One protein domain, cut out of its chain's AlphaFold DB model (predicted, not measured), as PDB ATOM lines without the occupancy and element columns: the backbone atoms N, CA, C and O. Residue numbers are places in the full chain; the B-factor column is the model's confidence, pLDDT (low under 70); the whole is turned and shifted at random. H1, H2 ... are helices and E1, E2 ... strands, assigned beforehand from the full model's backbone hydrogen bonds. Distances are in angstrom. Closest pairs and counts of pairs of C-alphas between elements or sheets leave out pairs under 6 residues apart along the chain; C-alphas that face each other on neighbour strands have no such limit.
ATOM      1  N   GLY A  38     -27.811  36.452  50.783       55.59
ATOM      2  CA  GLY A  38     -28.274  35.111  50.410       55.59
ATOM      3  C   GLY A  38     -29.530  35.073  49.524       55.59
ATOM      4  O   GLY A  38     -29.659  34.161  48.710       55.59
ATOM      5  N   GLU A  39     -30.447  36.040  49.636       62.28
ATOM      6  CA  GLU A  39     -31.628  36.131  48.762       62.28
ATOM      7  C   GLU A  39     -31.260  36.657  47.374       62.28
ATOM      8  O   GLU A  39     -31.729  36.103  46.382       62.28
ATOM      9  N   SER A  40     -30.373  37.657  47.285       69.38
ATOM     10  CA  SER A  40     -29.860  38.154  45.998       69.38
ATOM     11  C   SER A  40     -29.129  37.061  45.209       69.38
ATOM     12  O   SER A  40     -29.341  36.937  44.005       69.38
ATOM     13  N   ALA A  41     -28.358  36.201  45.889       80.00
ATOM     14  CA  ALA A  41     -27.653  35.087  45.253       80.00
ATOM     15  C   ALA A  41     -28.603  34.078  44.583       80.00
ATOM     16  O   ALA A  41     -28.341  33.633  43.472       80.00
ATOM     17  N   LYS A  42     -29.740  33.749  45.217       88.88
ATOM     18  CA  LYS A  42     -30.735  32.828  44.637       88.88
ATOM     19  C   LYS A  42     -31.276  33.339  43.298       88.88
ATOM     20  O   LYS A  42     -31.428  32.549  42.370       88.88
ATOM     21  N   TYR A  43     -31.630  34.623  43.225       91.75
ATOM     22  CA  TYR A  43     -32.173  35.214  42.001       91.75
ATOM     23  C   TYR A  43     -31.105  35.288  40.919       91.75
ATOM     24  O   TYR A  43     -31.357  34.851  39.803       91.75
ATOM     25  N   LEU A  44     -29.905  35.752  41.273       91.75
ATOM     26  CA  LEU A  44     -28.788  35.828  40.342       91.75
ATOM     27  C   LEU A  44     -28.491  34.457  39.715       91.75
ATOM     28  O   LEU A  44     -28.539  34.342  38.498       91.75
ATOM     29  N   THR A  45     -28.366  33.400  40.525       94.94
ATOM     30  CA  THR A  45     -28.158  32.032  40.020       94.94
ATOM     31  C   THR A  45     -29.285  31.553  39.096       94.94
ATOM     32  O   THR A  45     -29.031  30.775  38.182       94.94
ATOM     33  N   PHE A  46     -30.533  31.986  39.308       96.81
ATOM     34  CA  PHE A  46     -31.638  31.640  38.407       96.81
ATOM     35  C   PHE A  46     -31.467  32.287  37.026       96.81
ATOM     36  O   PHE A  46     -31.580  31.588  36.022       96.81
ATOM     37  N   PHE A  47     -31.183  33.592  36.971       97.19
ATOM     38  CA  PHE A  47     -31.006  34.303  35.701       97.19
ATOM     39  C   PHE A  47     -29.701  33.916  34.997       97.19
ATOM     40  O   PHE A  47     -29.709  33.766  33.781       97.19
ATOM     41  N   GLU A  48     -28.607  33.710  35.736       96.50
ATOM     42  CA  GLU A  48     -27.330  33.229  35.182       96.50
ATOM     43  C   GLU A  48     -27.527  31.875  34.514       96.50
ATOM     44  O   GLU A  48     -27.193  31.711  33.346       96.50
ATOM     45  N   LYS A  49     -28.183  30.940  35.211       96.62
ATOM     46  CA  LYS A  49     -28.504  29.631  34.650       96.62
ATOM     47  C   LYS A  49     -29.384  29.742  33.401       96.62
ATOM     48  O   LYS A  49     -29.118  29.067  32.416       96.62
ATOM     49  N   ALA A  50     -30.418  30.586  33.429       96.62
ATOM     50  CA  ALA A  50     -31.287  30.806  32.272       96.62
ATOM     51  C   ALA A  50     -30.519  31.364  31.064       96.62
ATOM     52  O   ALA A  50     -30.752  30.946  29.933       96.62
ATOM     53  N   SER A  51     -29.589  32.289  31.315       94.94
ATOM     54  CA  SER A  51     -28.705  32.875  30.308       94.94
ATOM     55  C   SER A  51     -27.761  31.826  29.712       94.94
ATOM     56  O   SER A  51     -27.692  31.676  28.497       94.94
ATOM     57  N   GLU A  52     -27.089  31.050  30.567       93.75
ATOM     58  CA  GLU A  52     -26.138  30.003  30.174       93.75
ATOM     59  C   GLU A  52     -26.802  28.855  29.405       93.75
ATOM     60  O   GLU A  52     -26.225  28.334  28.452       93.75
ATOM     61  N   GLU A  53     -28.010  28.454  29.807       92.81
ATOM     62  CA  GLU A  53     -28.758  27.353  29.187       92.81
ATOM     63  C   GLU A  53     -29.637  27.806  28.010       92.81
ATOM     64  O   GLU A  53     -30.331  26.975  27.424       92.81
ATOM     65  N   MET A  54     -29.631  29.100  27.659       90.94
ATOM     66  CA  MET A  54     -30.517  29.686  26.642       90.94
ATOM     67  C   MET A  54     -32.004  29.363  26.896       90.94
ATOM     68  O   MET A  54     -32.786  29.129  25.972       90.94
ATOM     69  N   ASP A  55     -32.408  29.353  28.170       94.25
ATOM     70  CA  ASP A  55     -33.788  29.119  28.596       94.25
ATOM     71  C   ASP A  55     -34.556  30.445  28.609       94.25
ATOM     72  O   ASP A  55     -34.538  31.205  29.581       94.25
ATOM     73  N   TYR A  56     -35.193  30.746  27.478       95.19
ATOM     74  CA  TYR A  56     -35.765  32.060  27.196       95.19
ATOM     75  C   TYR A  56     -36.830  32.484  28.205       95.19
ATOM     76  O   TYR A  56     -37.683  31.692  28.615       95.19
ATOM     77  N   CYS A  57     -36.853  33.772  28.539       97.38
ATOM     78  CA  CYS A  57     -37.962  34.357  29.274       97.38
ATOM     79  C   CYS A  57     -39.215  34.350  28.392       97.38
ATOM     80  O   CYS A  57     -39.198  34.890  27.291       97.38
ATOM     81  N   ARG A  58     -40.310  33.753  28.874       96.69
ATOM     82  CA  ARG A  58     -41.585  33.683  28.137       96.69
ATOM     83  C   ARG A  58     -42.694  34.531  28.748       96.69
ATOM     84  O   ARG A  58     -43.682  34.812  28.082       96.69
ATOM     85  N   ALA A  59     -42.576  34.887  30.029       95.62
ATOM     86  CA  ALA A  59     -43.563  35.719  30.704       95.62
ATOM     87  C   ALA A  59     -42.970  36.466  31.902       95.62
ATOM     88  O   ALA A  59     -42.194  35.907  32.683       95.62
ATOM     89  N   LEU A  60     -43.434  37.704  32.070       94.38
ATOM     90  CA  LEU A  60     -43.226  38.551  33.238       94.38
ATOM     91  C   LEU A  60     -44.596  38.996  33.754       94.38
ATOM     92  O   LEU A  60     -45.338  39.667  33.037       94.38
ATOM     93  N   THR A  61     -44.936  38.625  34.988       91.31
ATOM     94  CA  THR A  61     -46.245  38.938  35.580       91.31
ATOM     95  C   THR A  61     -46.068  39.650  36.909       91.31
ATOM     96  O   THR A  61     -45.546  39.084  37.868       91.31
ATOM     97  N   CYS A  62     -46.528  40.895  36.990       87.94
ATOM     98  CA  CYS A  62     -46.529  41.648  38.237       87.94
ATOM     99  C   CYS A  62     -47.766  41.279  39.076       87.94
ATOM    100  O   CYS A  62     -48.898  41.385  38.608       87.94
ATOM    101  N   THR A  63     -47.558  40.830  40.313       84.75
ATOM    102  CA  THR A  63     -48.615  40.408  41.247       84.75
ATOM    103  C   THR A  63     -48.431  41.068  42.614       84.75
ATOM    104  O   THR A  63     -47.378  41.640  42.898       84.75
ATOM    105  N   ASP A  64     -49.413  40.925  43.508       83.75
ATOM    106  CA  ASP A  64     -49.285  41.367  44.908       83.75
ATOM    107  C   ASP A  64     -48.135  40.660  45.652       83.75
ATOM    108  O   ASP A  64     -47.565  41.209  46.592       83.75
ATOM    109  N   ALA A  65     -47.779  39.438  45.233       85.06
ATOM    110  CA  ALA A  65     -46.658  38.684  45.795       85.06
ATOM    111  C   ALA A  65     -45.292  39.148  45.250       85.06
ATOM    112  O   ALA A  65     -44.258  38.841  45.849       85.06
ATOM    113  N   GLY A  66     -45.293  39.897  44.143       88.81
ATOM    114  CA  GLY A  66     -44.116  40.396  43.443       88.81
ATOM    115  C   GLY A  66     -44.106  40.050  41.956       88.81
ATOM    116  O   GLY A  66     -45.149  39.741  41.375       88.81
ATOM    117  N   LEU A  67     -42.930  40.139  41.334       92.06
ATOM    118  CA  LEU A  67     -42.751  39.917  39.898       92.06
ATOM    119  C   LEU A  67     -42.413  38.449  39.632       92.06
ATOM    120  O   LEU A  67     -41.336  37.971  39.987       92.06
ATOM    121  N   GLU A  68     -43.338  37.729  39.013       95.06
ATOM    122  CA  GLU A  68     -43.113  36.367  38.549       95.06
ATOM    123  C   GLU A  68     -42.421  36.377  37.185       95.06
ATOM    124  O   GLU A  68     -42.898  37.007  36.241       95.06
ATOM    125  N   VAL A  69     -41.311  35.647  37.093       96.94
ATOM    126  CA  VAL A  69     -40.576  35.385  35.857       96.94
ATOM    127  C   VAL A  69     -40.723  33.916  35.519       96.94
ATOM    128  O   VAL A  69     -40.478  33.052  36.365       96.94
ATOM    129  N   VAL A  70     -41.114  33.631  34.281       97.75
ATOM    130  CA  VAL A  70     -41.309  32.267  33.794       97.75
ATOM    131  C   VAL A  70     -40.481  32.062  32.535       97.75
ATOM    132  O   VAL A  70     -40.536  32.882  31.615       97.75
ATOM    133  N   LEU A  71     -39.739  30.958  32.491       97.94
ATOM    134  CA  LEU A  71     -38.903  30.561  31.360       97.94
ATOM    135  C   LEU A  71     -39.602  29.514  30.479       97.94
ATOM    136  O   LEU A  71     -40.617  28.926  30.881       97.94
ATOM    137  N   GLN A  72     -39.067  29.265  29.284       95.00
ATOM    138  CA  GLN A  72     -39.601  28.278  28.339       95.00
ATOM    139  C   GLN A  72     -39.608  26.855  28.908       95.00
ATOM    140  O   GLN A  72     -40.582  26.122  28.715       95.00
ATOM    141  N   SER A  73     -38.606  26.480  29.708       95.00
ATOM    142  CA  SER A  73     -38.553  25.187  30.411       95.00
ATOM    143  C   SER A  73     -39.665  24.983  31.454       95.00
ATOM    144  O   SER A  73     -39.829  23.881  31.986       95.00
ATOM    145  N   ASN A  74     -40.467  26.018  31.734       96.69
ATOM    146  CA  ASN A  74     -41.386  26.151  32.868       96.69
ATOM    147  C   ASN A  74     -40.697  26.350  34.226       96.69
ATOM    148  O   ASN A  74     -41.392  26.391  35.244       96.69
ATOM    149  N   ALA A  75     -39.372  26.507  34.269       97.81
ATOM    150  CA  ALA A  75     -38.721  27.055  35.448       97.81
ATOM    151  C   ALA A  75     -39.272  28.462  35.729       97.81
ATOM    152  O   ALA A  75     -39.496  29.259  34.814       97.81
ATOM    153  N   SER A  76     -39.526  28.763  37.001       97.25
ATOM    154  CA  SER A  76     -40.037  30.067  37.407       97.25
ATOM    155  C   SER A  76     -39.436  30.535  38.722       97.25
ATOM    156  O   SER A  76     -38.976  29.744  39.554       97.25
ATOM    157  N   ILE A  77     -39.453  31.850  38.904       96.25
ATOM    158  CA  ILE A  77     -39.064  32.497  40.148       96.25
ATOM    159  C   ILE A  77     -39.943  33.719  40.394       96.25
ATOM    160  O   ILE A  77     -40.280  34.455  39.472       96.25
ATOM    161  N   THR A  78     -40.305  33.954  41.653       94.31
ATOM    162  CA  THR A  78     -41.004  35.177  42.063       94.31
ATOM    163  C   THR A  78     -40.026  36.084  42.790       94.31
ATOM    164  O   THR A  78     -39.523  35.754  43.872       94.31
ATOM    165  N   LEU A  79     -39.733  37.222  42.169       91.12
ATOM    166  CA  LEU A  79     -38.999  38.324  42.773       91.12
ATOM    167  C   LEU A  79     -39.907  39.040  43.784       91.12
ATOM    168  O   LEU A  79     -41.114  39.108  43.552       91.12
ATOM    169  N   PRO A  80     -39.380  39.577  44.897       87.38
ATOM    170  CA  PRO A  80     -40.217  40.133  45.954       87.38
ATOM    171  C   PRO A  80     -41.042  41.336  45.494       87.38
ATOM    172  O   PRO A  80     -40.623  42.088  44.608       87.38
ATOM    173  N   ALA A  81     -42.181  41.549  46.156       83.88
ATOM    174  CA  ALA A  81     -42.979  42.761  46.011       83.88
ATOM    175  C   ALA A  81     -42.110  44.024  46.153       83.88
ATOM    176  O   ALA A  81     -41.246  44.105  47.028       83.88
ATOM    177  N   GLY A  82     -42.336  44.996  45.266       80.62
ATOM    178  CA  GLY A  82     -41.524  46.209  45.171       80.62
ATOM    179  C   GLY A  82     -40.258  46.076  44.318       80.62
ATOM    180  O   GLY A  82     -39.482  47.021  44.273       80.62
ATOM    181  N   THR A  83     -40.031  44.944  43.638       88.88
ATOM    182  CA  THR A  83     -39.024  44.876  42.565       88.88
ATOM    183  C   THR A  83     -39.533  45.662  41.351       88.88
ATOM    184  O   THR A  83     -40.562  45.267  40.798       88.88
ATOM    185  N   PRO A  84     -38.853  46.740  40.918       91.44
ATOM    186  CA  PRO A  84     -39.256  47.502  39.742       91.44
ATOM    187  C   PRO A  84     -39.254  46.641  38.480       91.44
ATOM    188  O   PRO A  84     -38.260  45.962  38.198       91.44
ATOM    189  N   TYR A  85     -40.343  46.721  37.717       93.81
ATOM    190  CA  TYR A  85     -40.456  46.137  36.386       93.81
ATOM    191  C   TYR A  85     -40.615  47.245  35.346       93.81
ATOM    192  O   TYR A  85     -41.637  47.932  35.308       93.81
ATOM    193  N   LEU A  86     -39.592  47.400  34.511       95.12
ATOM    194  CA  LEU A  86     -39.585  48.308  33.376       95.12
ATOM    195  C   LEU A  86     -39.744  47.519  32.073       95.12
ATOM    196  O   LEU A  86     -39.149  46.455  31.927       95.12
ATOM    197  N   ALA A  87     -40.485  48.048  31.108       94.81
ATOM    198  CA  ALA A  87     -40.527  47.519  29.750       94.81
ATOM    199  C   ALA A  87     -40.296  48.635  28.733       94.81
ATOM    200  O   ALA A  87     -40.842  49.731  28.863       94.81
ATOM    201  N   LEU A  88     -39.492  48.348  27.716       95.00
ATOM    202  CA  LEU A  88     -39.214  49.247  26.607       95.00
ATOM    203  C   LEU A  88     -40.222  49.000  25.483       95.00
ATOM    204  O   LEU A  88     -40.334  47.875  24.987       95.00
ATOM    205  N   SER A  89     -40.965  50.025  25.080       91.50
ATOM    206  CA  SER A  89     -41.894  49.927  23.955       91.50
ATOM    207  C   SER A  89     -41.141  49.722  22.630       91.50
ATOM    208  O   SER A  89     -39.944  50.011  22.554       91.50
ATOM    209  N   PRO A  90     -41.814  49.244  21.566       87.19
ATOM    210  CA  PRO A  90     -41.217  49.167  20.229       87.19
ATOM    211  C   PRO A  90     -40.699  50.518  19.711       87.19
ATOM    212  O   PRO A  90     -39.745  50.558  18.944       87.19
ATOM    213  N   GLU A  91     -41.289  51.624  20.165       89.12
ATOM    214  CA  GLU A  91     -40.867  52.991  19.836       89.12
ATOM    215  C   GLU A  91     -39.757  53.523  20.757       89.12
ATOM    216  O   GLU A  91     -39.408  54.693  20.667       89.12
ATOM    217  N   GLY A  92     -39.226  52.706  21.673       92.38
ATOM    218  CA  GLY A  92     -38.147  53.111  22.574       92.38
ATOM    219  C   GLY A  92     -38.594  53.859  23.830       92.38
ATOM    220  O   GLY A  92     -37.749  54.368  24.564       92.38
ATOM    221  N   ARG A  93     -39.897  53.914  24.134       93.69
ATOM    222  CA  ARG A  93     -40.408  54.586  25.343       93.69
ATOM    223  C   ARG A  93     -40.442  53.637  26.529       93.69
ATOM    224  O   ARG A  93     -40.874  52.491  26.404       93.69
ATOM    225  N   LEU A  94     -39.989  54.103  27.686       94.31
ATOM    226  CA  LEU A  94     -39.911  53.277  28.883       94.31
ATOM    227  C   LEU A  94     -41.219  53.312  29.677       94.31
ATOM    228  O   LEU A  94     -41.790  54.373  29.914       94.31
ATOM    229  N   VAL A  95     -41.674  52.147  30.126       93.19
ATOM    230  CA  VAL A  95     -42.916  51.991  30.885       93.19
ATOM    231  C   VAL A  95     -42.646  51.223  32.175       93.19
ATOM    232  O   VAL A  95     -41.969  50.200  32.154       93.19
ATOM    233  N   HIS A  96     -43.195  51.688  33.294       92.38
ATOM    234  CA  HIS A  96     -43.110  51.036  34.597       92.38
ATOM    235  C   HIS A  96     -44.423  50.342  34.975       92.38
ATOM    236  O   HIS A  96     -45.501  50.931  34.887       92.38
ATOM    237  N   TYR A  97     -44.334  49.099  35.451       87.50
ATOM    238  CA  TYR A  97     -45.476  48.314  35.925       87.50
ATOM    239  C   TYR A  97     -45.466  48.203  37.452       87.50
ATOM    240  O   TYR A  97     -44.638  47.498  38.033       87.50
ATOM    241  N   ALA A  98     -46.420  48.865  38.111       74.12
ATOM    242  CA  ALA A  98     -46.549  48.821  39.564       74.12
ATOM    243  C   ALA A  98     -47.176  47.503  40.063       74.12
ATOM    244  O   ALA A  98     -48.029  46.897  39.412       74.12
ATOM    245  N   ALA A  99     -46.771  47.061  41.256       69.12
ATOM    246  CA  ALA A  99     -47.322  45.859  41.883       69.12
ATOM    247  C   ALA A  99     -48.827  45.987  42.167       69.12
ATOM    248  O   ALA A  99     -49.290  47.006  42.682       69.12
ATOM    249  N   GLY A 100     -49.579  44.930  41.846       61.44
ATOM    250  CA  GLY A 100     -51.019  44.845  42.117       61.44
ATOM    251  C   GLY A 100     -51.901  45.720  41.221       61.44
ATOM    252  O   GLY A 100     -53.113  45.790  41.435       61.44
ATOM    253  N   THR A 101     -51.335  46.380  40.204       62.41
ATOM    254  CA  THR A 101     -52.098  47.147  39.216       62.41
ATOM    255  C   THR A 101     -51.887  46.573  37.816       62.41
ATOM    256  O   THR A 101     -50.822  46.078  37.466       62.41
ATOM    257  N   ALA A 102     -52.927  46.646  36.984       59.56
ATOM    258  CA  ALA A 102     -52.804  46.395  35.546       59.56
ATOM    259  C   ALA A 102     -52.352  47.654  34.776       59.56
ATOM    260  O   ALA A 102     -52.322  47.649  33.549       59.56
ATOM    261  N   ALA A 103     -52.086  48.755  35.486       63.56
ATOM    262  CA  ALA A 103     -51.790  50.050  34.898       63.56
ATOM    263  C   ALA A 103     -50.277  50.242  34.803       63.56
ATOM    264  O   ALA A 103     -49.561  50.083  35.791       63.56
ATOM    265  N   ALA A 104     -49.829  50.597  33.608       81.25
ATOM    266  CA  ALA A 104     -48.447  50.904  33.314       81.25
ATOM    267  C   ALA A 104     -48.281  52.432  33.241       81.25
ATOM    268  O   ALA A 104     -49.153  53.119  32.702       81.25
ATOM    269  N   GLU A 105     -47.202  52.959  33.809       87.94
ATOM    270  CA  GLU A 105     -46.871  54.385  33.806       87.94
ATOM    271  C   GLU A 105     -45.730  54.639  32.820       87.94
ATOM    272  O   GLU A 105     -44.657  54.052  32.945       87.94
ATOM    273  N   GLU A 106     -45.967  55.485  31.821       90.44
ATOM    274  CA  GLU A 106     -44.932  55.893  30.870       90.44
ATOM    275  C   GLU A 106     -43.970  56.881  31.540       90.44
ATOM    276  O   GLU A 106     -44.396  57.837  32.189       90.44
ATOM    277  N   LEU A 107     -42.675  56.642  31.373       90.81
ATOM    278  CA  LEU A 107     -41.611  57.498  31.874       90.81
ATOM    279  C   LEU A 107     -41.130  58.413  30.746       90.81
ATOM    280  O   LEU A 107     -41.033  57.988  29.596       90.81
ATOM    281  N   ASP A 108     -40.753  59.649  31.079       90.19
ATOM    282  CA  ASP A 108     -40.101  60.582  30.144       90.19
ATOM    283  C   ASP A 108     -38.621  60.199  29.940       90.19
ATOM    284  O   ASP A 108     -37.684  60.925  30.289       90.19
ATOM    285  N   ILE A 109     -38.409  58.970  29.462       91.62
ATOM    286  CA  ILE A 109     -37.118  58.354  29.167       91.62
ATOM    287  C   ILE A 109     -37.282  57.543  27.884       91.62
ATOM    288  O   ILE A 109     -38.108  56.631  27.806       91.62
ATOM    289  N   GLU A 110     -36.459  57.872  26.896       92.31
ATOM    290  CA  GLU A 110     -36.416  57.203  25.602       92.31
ATOM    291  C   GLU A 110     -35.053  56.527  25.434       92.31
ATOM    292  O   GLU A 110     -34.015  57.126  25.730       92.31
ATOM    293  N   LEU A 111     -35.061  55.274  24.987       94.31
ATOM    294  CA  LEU A 111     -33.865  54.494  24.688       94.31
ATOM    295  C   LEU A 111     -33.935  53.989  23.253       94.31
ATOM    296  O   LEU A 111     -34.996  53.601  22.766       94.31
ATOM    297  N   ASN A 112     -32.782  53.913  22.595       94.19
ATOM    298  CA  ASN A 112     -32.696  53.242  21.310       94.19
ATOM    299  C   ASN A 112     -32.868  51.728  21.513       94.19
ATOM    300  O   ASN A 112     -32.046  51.083  22.162       94.19
ATOM    301  N   VAL A 113     -33.933  51.160  20.944       92.00
ATOM    302  CA  VAL A 113     -34.256  49.733  21.086       92.00
ATOM    303  C   VAL A 113     -33.114  48.845  20.594       92.00
ATOM    304  O   VAL A 113     -32.749  47.898  21.288       92.00
ATOM    305  N   ARG A 114     -32.502  49.162  19.445       91.06
ATOM    306  CA  ARG A 114     -31.409  48.359  18.877       91.06
ATOM    307  C   ARG A 114     -30.152  48.391  19.739       91.06
ATOM    308  O   ARG A 114     -29.509  47.354  19.876       91.06
ATOM    309  N   ASP A 115     -29.828  49.517  20.371       93.06
ATOM    310  CA  ASP A 115     -28.680  49.591  21.288       93.06
ATOM    311  C   ASP A 115     -28.853  48.620  22.468       93.06
ATOM    312  O   ASP A 115     -27.907  47.924  22.846       93.06
ATOM    313  N   THR A 116     -30.087  48.468  22.967       93.69
ATOM    314  CA  THR A 116     -30.393  47.538  24.070       93.69
ATOM    315  C   THR A 116     -30.246  46.058  23.715       93.69
ATOM    316  O   THR A 116     -30.278  45.208  24.605       93.69
ATOM    317  N   TRP A 117     -30.083  45.711  22.435       93.19
ATOM    318  CA  TRP A 117     -29.807  44.334  22.018       93.19
ATOM    319  C   TRP A 117     -28.344  43.946  22.236       93.19
ATOM    320  O   TRP A 117     -28.024  42.763  22.309       93.19
ATOM    321  N   TYR A 118     -27.454  44.932  22.317       90.94
ATOM    322  CA  TYR A 118     -26.013  44.713  22.413       90.94
ATOM    323  C   TYR A 118     -25.462  45.076  23.784       90.94
ATOM    324  O   TYR A 118     -24.499  44.460  24.235       90.94
ATOM    325  N   GLU A 119     -26.058  46.072  24.434       91.69
ATOM    326  CA  GLU A 119     -25.611  46.567  25.726       91.69
ATOM    327  C   GLU A 119     -26.801  46.762  26.662       91.69
ATOM    328  O   GLU A 119     -27.858  47.261  26.277       91.69
ATOM    329  N   ALA A 120     -26.625  46.367  27.921       93.00
ATOM    330  CA  ALA A 120     -27.643  46.576  28.934       93.00
ATOM    331  C   ALA A 120     -27.815  48.081  29.221       93.00
ATOM    332  O   ALA A 120     -26.815  48.782  29.415       93.00
ATOM    333  N   PRO A 121     -29.057  48.588  29.315       93.38
ATOM    334  CA  PRO A 121     -29.310  49.944  29.783       93.38
ATOM    335  C   PRO A 121     -28.622  50.244  31.122       93.38
ATOM    336  O   PRO A 121     -28.666  49.459  32.067       93.38
ATOM    337  N   THR A 122     -27.990  51.412  31.241       90.12
ATOM    338  CA  THR A 122     -27.332  51.794  32.500       90.12
ATOM    339  C   THR A 122     -28.371  52.158  33.556       90.12
ATOM    340  O   THR A 122     -29.164  53.083  33.350       90.12
ATOM    341  N   LEU A 123     -28.319  51.480  34.706       89.75
ATOM    342  CA  LEU A 123     -29.152  51.765  35.872       89.75
ATOM    343  C   LEU A 123     -28.309  52.164  37.090       89.75
ATOM    344  O   LEU A 123     -27.217  51.641  37.305       89.75
ATOM    345  N   ALA A 124     -28.852  53.052  37.921       86.06
ATOM    346  CA  ALA A 124     -28.319  53.404  39.239       86.06
ATOM    347  C   ALA A 124     -29.465  53.589  40.251       86.06
ATOM    348  O   ALA A 124     -30.639  53.605  39.882       86.06
ATOM    349  N   VAL A 125     -29.126  53.723  41.534       85.56
ATOM    350  CA  VAL A 125     -30.078  54.106  42.586       85.56
ATOM    351  C   VAL A 125     -29.521  55.334  43.288       85.56
ATOM    352  O   VAL A 125     -28.337  55.361  43.624       85.56
ATOM    353  N   SER A 126     -30.348  56.356  43.478       86.12
ATOM    354  CA  SER A 126     -29.945  57.593  44.134       86.12
ATOM    355  C   SER A 126     -29.821  57.444  45.648       86.12
ATOM    356  O   SER A 126     -30.260  56.453  46.239       86.12
ATOM    357  N   ALA A 127     -29.251  58.464  46.294       83.12
ATOM    358  CA  ALA A 127     -29.109  58.507  47.749       83.12
ATOM    359  C   ALA A 127     -30.457  58.413  48.489       83.12
ATOM    360  O   ALA A 127     -30.507  57.896  49.605       83.12
ATOM    361  N   ASP A 128     -31.542  58.867  47.854       83.81
ATOM    362  CA  ASP A 128     -32.901  58.823  48.400       83.81
ATOM    363  C   ASP A 128     -33.638  57.505  48.067       83.81
ATOM    364  O   ASP A 128     -34.780  57.305  48.484       83.81
ATOM    365  N   GLY A 129     -32.978  56.566  47.375       83.38
ATOM    366  CA  GLY A 129     -33.519  55.241  47.051       83.38
ATOM    367  C   GLY A 129     -34.325  55.181  45.751       83.38
ATOM    368  O   GLY A 129     -35.047  54.204  45.528       83.38
ATOM    369  N   PHE A 130     -34.213  56.201  44.900       88.75
ATOM    370  CA  PHE A 130     -34.923  56.278  43.627       88.75
ATOM    371  C   PHE A 130     -34.111  55.698  42.471       88.75
ATOM    372  O   PHE A 130     -32.892  55.842  42.407       88.75
ATOM    373  N   LEU A 131     -34.789  55.030  41.545       90.00
ATOM    374  CA  LEU A 131     -34.190  54.434  40.363       90.00
ATOM    375  C   LEU A 131     -33.778  55.532  39.381       90.00
ATOM    376  O   LEU A 131     -34.578  56.396  39.023       90.00
ATOM    377  N   ILE A 132     -32.538  55.455  38.911       90.56
ATOM    378  CA  ILE A 132     -31.995  56.287  37.845       90.56
ATOM    379  C   ILE A 132     -31.827  55.398  36.614       90.56
ATOM    380  O   ILE A 132     -31.117  54.394  36.673       90.56
ATOM    381  N   VAL A 133     -32.443  55.773  35.495       91.19
ATOM    382  CA  VAL A 133     -32.346  55.049  34.218       91.19
ATOM    383  C   VAL A 133     -31.689  55.959  33.191       91.19
ATOM    384  O   VAL A 133     -32.141  57.084  32.989       91.19
ATOM    385  N   ALA A 134     -30.598  55.503  32.568       88.38
ATOM    386  CA  ALA A 134     -29.837  56.286  31.586       88.38
ATOM    387  C   ALA A 134     -29.511  57.722  32.067       88.38
ATOM    388  O   ALA A 134     -29.595  58.695  31.318       88.38
ATOM    389  N   GLY A 135     -29.169  57.859  33.354       88.25
ATOM    390  CA  GLY A 135     -28.810  59.134  33.982       88.25
ATOM    391  C   GLY A 135     -29.982  60.028  34.409       88.25
ATOM    392  O   GLY A 135     -29.734  61.113  34.930       88.25
ATOM    393  N   ARG A 136     -31.239  59.601  34.229       89.88
ATOM    394  CA  ARG A 136     -32.431  60.335  34.684       89.88
ATOM    395  C   ARG A 136     -33.040  59.672  35.915       89.88
ATOM    396  O   ARG A 136     -33.371  58.491  35.872       89.88
ATOM    397  N   GLU A 137     -33.169  60.429  37.001       90.88
ATOM    398  CA  GLU A 137     -33.866  59.981  38.212       90.88
ATOM    399  C   GLU A 137     -35.377  59.884  37.960       90.88
ATOM    400  O   GLU A 137     -35.958  60.705  37.250       90.88
ATOM    401  N   THR A 138     -35.996  58.852  38.524       91.69
ATOM    402  CA  THR A 138     -37.433  58.566  38.436       91.69
ATOM    403  C   THR A 138     -38.052  58.583  39.833       91.69
ATOM    404  O   THR A 138     -37.337  58.491  40.821       91.69
ATOM    405  N   ASP A 139     -39.380  58.584  39.942       90.44
ATOM    406  CA  ASP A 139     -40.064  58.441  41.240       90.44
ATOM    407  C   ASP A 139     -40.180  56.968  41.706       90.44
ATOM    408  O   ASP A 139     -40.882  56.645  42.669       90.44
ATOM    409  N   ILE A 140     -39.499  56.041  41.023       90.19
ATOM    410  CA  ILE A 140     -39.579  54.601  41.279       90.19
ATOM    411  C   ILE A 140     -38.584  54.224  42.369       90.19
ATOM    412  O   ILE A 140     -37.379  54.372  42.205       90.19
ATOM    413  N   VAL A 141     -39.071  53.665  43.472       87.56
ATOM    414  CA  VAL A 141     -38.205  53.191  44.559       87.56
ATOM    415  C   VAL A 141     -37.562  51.858  44.178       87.56
ATOM    416  O   VAL A 141     -38.256  50.923  43.779       87.56
ATOM    417  N   SER A 142     -36.246  51.734  44.363       84.75
ATOM    418  CA  SER A 142     -35.525  50.469  44.200       84.75
ATOM    419  C   SER A 142     -34.657  50.151  45.414       84.75
ATOM    420  O   SER A 142     -34.068  51.019  46.049       84.75
ATOM    421  N   THR A 143     -34.550  48.859  45.718       75.00
ATOM    422  CA  THR A 143     -33.665  48.313  46.761       75.00
ATOM    423  C   THR A 143     -32.407  47.673  46.160       75.00
ATOM    424  O   THR A 143     -31.930  46.656  46.662       75.00
ATOM    425  N   GLY A 144     -31.919  48.212  45.036       77.12
ATOM    426  CA  GLY A 144     -30.763  47.677  44.302       77.12
ATOM    427  C   GLY A 144     -31.098  46.491  43.390       77.12
ATOM    428  O   GLY A 144     -30.232  45.660  43.103       77.12
ATOM    429  N   ARG A 145     -32.367  46.379  42.965       86.69
ATOM    430  CA  ARG A 145     -32.858  45.375  42.007       86.69
ATOM    431  C   ARG A 145     -33.775  46.004  40.966       86.69
ATOM    432  O   ARG A 145     -34.500  46.941  41.285       86.69
ATOM    433  N   CYS A 146     -33.778  45.469  39.753       92.00
ATOM    434  CA  CYS A 146     -34.741  45.816  38.706       92.00
ATOM    435  C   CYS A 146     -34.797  44.693  37.666       92.00
ATOM    436  O   CYS A 146     -33.808  43.992  37.454       92.00
ATOM    437  N   VAL A 147     -35.954  44.520  37.032       95.50
ATOM    438  CA  VAL A 147     -36.086  43.760  35.787       95.50
ATOM    439  C   VAL A 147     -36.480  44.724  34.683       95.50
ATOM    440  O   VAL A 147     -37.428  45.493  34.848       95.50
ATOM    441  N   MET A 148     -35.772  44.656  33.560       95.69
ATOM    442  CA  MET A 148     -36.060  45.463  32.382       95.69
ATOM    443  C   MET A 148     -36.287  44.572  31.159       95.69
ATOM    444  O   MET A 148     -35.361  43.904  30.711       95.69
ATOM    445  N   ASP A 149     -37.509  44.563  30.623       96.38
ATOM    446  CA  ASP A 149     -37.842  43.939  29.337       96.38
ATOM    447  C   ASP A 149     -37.502  44.892  28.185       96.38
ATOM    448  O   ASP A 149     -38.197  45.881  27.956       96.38
ATOM    449  N   CYS A 150     -36.443  44.582  27.444       95.12
ATOM    450  CA  CYS A 150     -35.996  45.334  26.273       95.12
ATOM    451  C   CYS A 150     -36.451  44.700  24.945       95.12
ATOM    452  O   CYS A 150     -35.905  45.007  23.886       95.12
ATOM    453  N   GLY A 151     -37.430  43.792  24.967       92.62
ATOM    454  CA  GLY A 151     -37.875  43.066  23.781       92.62
ATOM    455  C   GLY A 151     -37.035  41.814  23.548       92.62
ATOM    456  O   GLY A 151     -37.475  40.736  23.925       92.62
ATOM    457  N   LYS A 152     -35.833  41.943  22.960       93.06
ATOM    458  CA  LYS A 152     -34.950  40.788  22.665       93.06
ATOM    459  C   LYS A 152     -34.326  40.173  23.917       93.06
ATOM    460  O   LYS A 152     -34.139  38.961  23.981       93.06
ATOM    461  N   TYR A 153     -34.037  41.002  24.916       96.44
ATOM    462  CA  TYR A 153     -33.484  40.571  26.194       96.44
ATOM    463  C   TYR A 153     -34.298  41.130  27.350       96.44
ATOM    464  O   TYR A 153     -34.729  42.283  27.334       96.44
ATOM    465  N   VAL A 154     -34.452  40.308  28.379       97.56
ATOM    466  CA  VAL A 154     -34.836  40.731  29.718       97.56
ATOM    467  C   VAL A 154     -33.562  40.834  30.544       97.56
ATOM    468  O   VAL A 154     -32.844  39.852  30.717       97.56
ATOM    469  N   TYR A 155     -33.284  42.019  31.070       97.50
ATOM    470  CA  TYR A 155     -32.138  42.264  31.932       97.50
ATOM    471  C   TYR A 155     -32.557  42.201  33.396       97.50
ATOM    472  O   TYR A 155     -33.453  42.933  33.827       97.50
ATOM    473  N   TYR A 156     -31.886  41.354  34.171       95.50
ATOM    474  CA  TYR A 156     -31.985  41.351  35.624       95.50
ATOM    475  C   TYR A 156     -30.806  42.100  36.237       95.50
ATOM    476  O   TYR A 156     -29.652  41.733  36.027       95.50
ATOM    477  N   TYR A 157     -31.111  43.126  37.026       92.00
ATOM    478  CA  TYR A 157     -30.136  43.927  37.753       92.00
ATOM    479  C   TYR A 157     -30.194  43.574  39.237       92.00
ATOM    480  O   TYR A 157     -31.275  43.587  39.837       92.00
ATOM    481  N   ALA A 158     -29.041  43.291  39.844       86.62
ATOM    482  CA  ALA A 158     -28.910  42.996  41.271       86.62
ATOM    483  C   ALA A 158     -27.507  43.347  41.775       86.62
ATOM    484  O   ALA A 158     -26.531  42.673  41.438       86.62
ATOM    485  N   GLY A 159     -27.382  44.398  42.594       78.56
ATOM    486  CA  GLY A 159     -26.052  44.942  42.898       78.56
ATOM    487  C   GLY A 159     -25.250  45.211  41.606       78.56
ATOM    488  O   GLY A 159     -25.813  45.442  40.543       78.56
ATOM    489  N   SER A 160     -23.927  45.135  41.632       76.75
ATOM    490  CA  SER A 160     -23.119  45.374  40.421       76.75
ATOM    491  C   SER A 160     -23.319  44.356  39.282       76.75
ATOM    492  O   SER A 160     -22.597  44.417  38.290       76.75
ATOM    493  N   SER A 161     -24.231  43.392  39.426       85.69
ATOM    494  CA  SER A 161     -24.475  42.338  38.444       85.69
ATOM    495  C   SER A 161     -25.644  42.696  37.537       85.69
ATOM    496  O   SER A 161     -26.717  43.088  38.005       85.69
ATOM    497  N   VAL A 162     -25.436  42.499  36.237       92.81
ATOM    498  CA  VAL A 162     -26.467  42.604  35.207       92.81
ATOM    499  C   VAL A 162     -26.443  41.320  34.401       92.81
ATOM    500  O   VAL A 162     -25.401  40.955  33.860       92.81
ATOM    501  N   VAL A 163     -27.578  40.631  34.343       95.50
ATOM    502  CA  VAL A 163     -27.697  39.352  33.643       95.50
ATOM    503  C   VAL A 163     -28.726  39.478  32.522       95.50
ATOM    504  O   VAL A 163     -29.903  39.705  32.819       95.50
ATOM    505  N   PRO A 164     -28.319  39.346  31.246       96.44
ATOM    506  CA  PRO A 164     -29.250  39.250  30.134       96.44
ATOM    507  C   PRO A 164     -29.838  37.842  30.054       96.44
ATOM    508  O   PRO A 164     -29.109  36.852  30.051       96.44
ATOM    509  N   VAL A 165     -31.153  37.745  29.913       97.19
ATOM    510  CA  VAL A 165     -31.844  36.514  29.524       97.19
ATOM    511  C   VAL A 165     -32.583  36.791  28.228       97.19
ATOM    512  O   VAL A 165     -33.371  37.732  28.145       97.19
ATOM    513  N   ALA A 166     -32.304  35.996  27.198       96.12
ATOM    514  CA  ALA A 166     -32.991  36.110  25.921       96.12
ATOM    515  C   ALA A 166     -34.508  35.930  26.108       96.12
ATOM    516  O   ALA A 166     -34.960  35.189  26.984       96.12
ATOM    517  N   SER A 167     -35.301  36.650  25.326       95.56
ATOM    518  CA  SER A 167     -36.735  36.803  25.559       95.56
ATOM    519  C   SER A 167     -37.544  36.336  24.360       95.56
ATOM    520  O   SER A 167     -37.275  36.719  23.225       95.56
TER     521      SER A 167
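What this domain is: This is residues 38 to 167 of the 463 residues of the protein "DUF4886 domain-containing protein" of Alistipes sp. 56_sp_Nov_56_25 (UniProt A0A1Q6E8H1). A strongly twisted sheet of six strands runs through the domain as the middle layer of a stack, with one small sheet of three strands, E1 E2 E3, partly face to face with it and another, E7 E8 E9, on its other side. Helix H1 packs on E11 and E12 of the large sheet and also covers E2 and E3. The printed part has 130 residues, with one named helix followed by twelve named strands, and is mostly strand; the large sheet, E6 E5 E4 E10 E11 E12, is mixed, the small ones antiparallel. It is compact, with a radius of gyration of the C-alphas of 13.6 A, and spans 35 by 30 by 30 A.

How they stand to each other: H1, residues 38 to 52, has 10 of 11 O i to N i+4 pairs within hydrogen-bond range. E1, 57 to 63, E2, 66 to 71, and E3, 76 to 80, form a meander, each strand the antiparallel neighbour of the one before; N 61 and O 68 are 2.9 A apart, N 69 and O 77 2.9 A. H1 is on this sheet at a height of 10.3 A, along the strands at 24 degrees to E2 on the local plane. A second meander is E4, 85 to 88, E5, 93 to 97, and E6, 104 to 110, with N 95 and O 87 at 2.9 A and N 96 and O 105 at 2.8 A. A third is E7, 123 to 125, E8, 130 to 133, and E9, 136 to 141, with N 124 and O 132 at 2.9 A and N 131 and O 140 at 2.8 A. The fourth is E10, 145 to 149, E11, 153 to 158, and E12, 161 to 166, with N 148 and O 155 at 2.9 A and N 156 and O 163 at 2.9 A. E10 is the parallel neighbour of E4, with N 86 and O 147 at 2.9 A. H1 is on one face of the large sheet, two layers, at a height of 8.8 A; the closest C-alphas of H1 and E12 are those of Ser 51 and Val 165, 4.9 A. The large sheet faces E1 E2 E3 at 10.1 A and E7 E8 E9 at 9.6 A, centre to centre of the facing parts: a stack of sheets, face to face in turn.

Where its parts are: H1 begins at C-alpha 38 (-28.274, 35.111, 50.410) and is 21.0 A long; E1 is 17.1 A, E2 and E12 16.4 A each. E12 ends at C-alpha 166 (-32.991, 36.110, 25.921).

The domain as a whole: The C-alphas farthest apart, of Ser 73 and Ala 127, are 38.7 A apart. The printed part has no cut; the long link is E6 to E7, residues 111 to 122. The pLDDT is under 70 at residues 38 to 40 and 99 to 103.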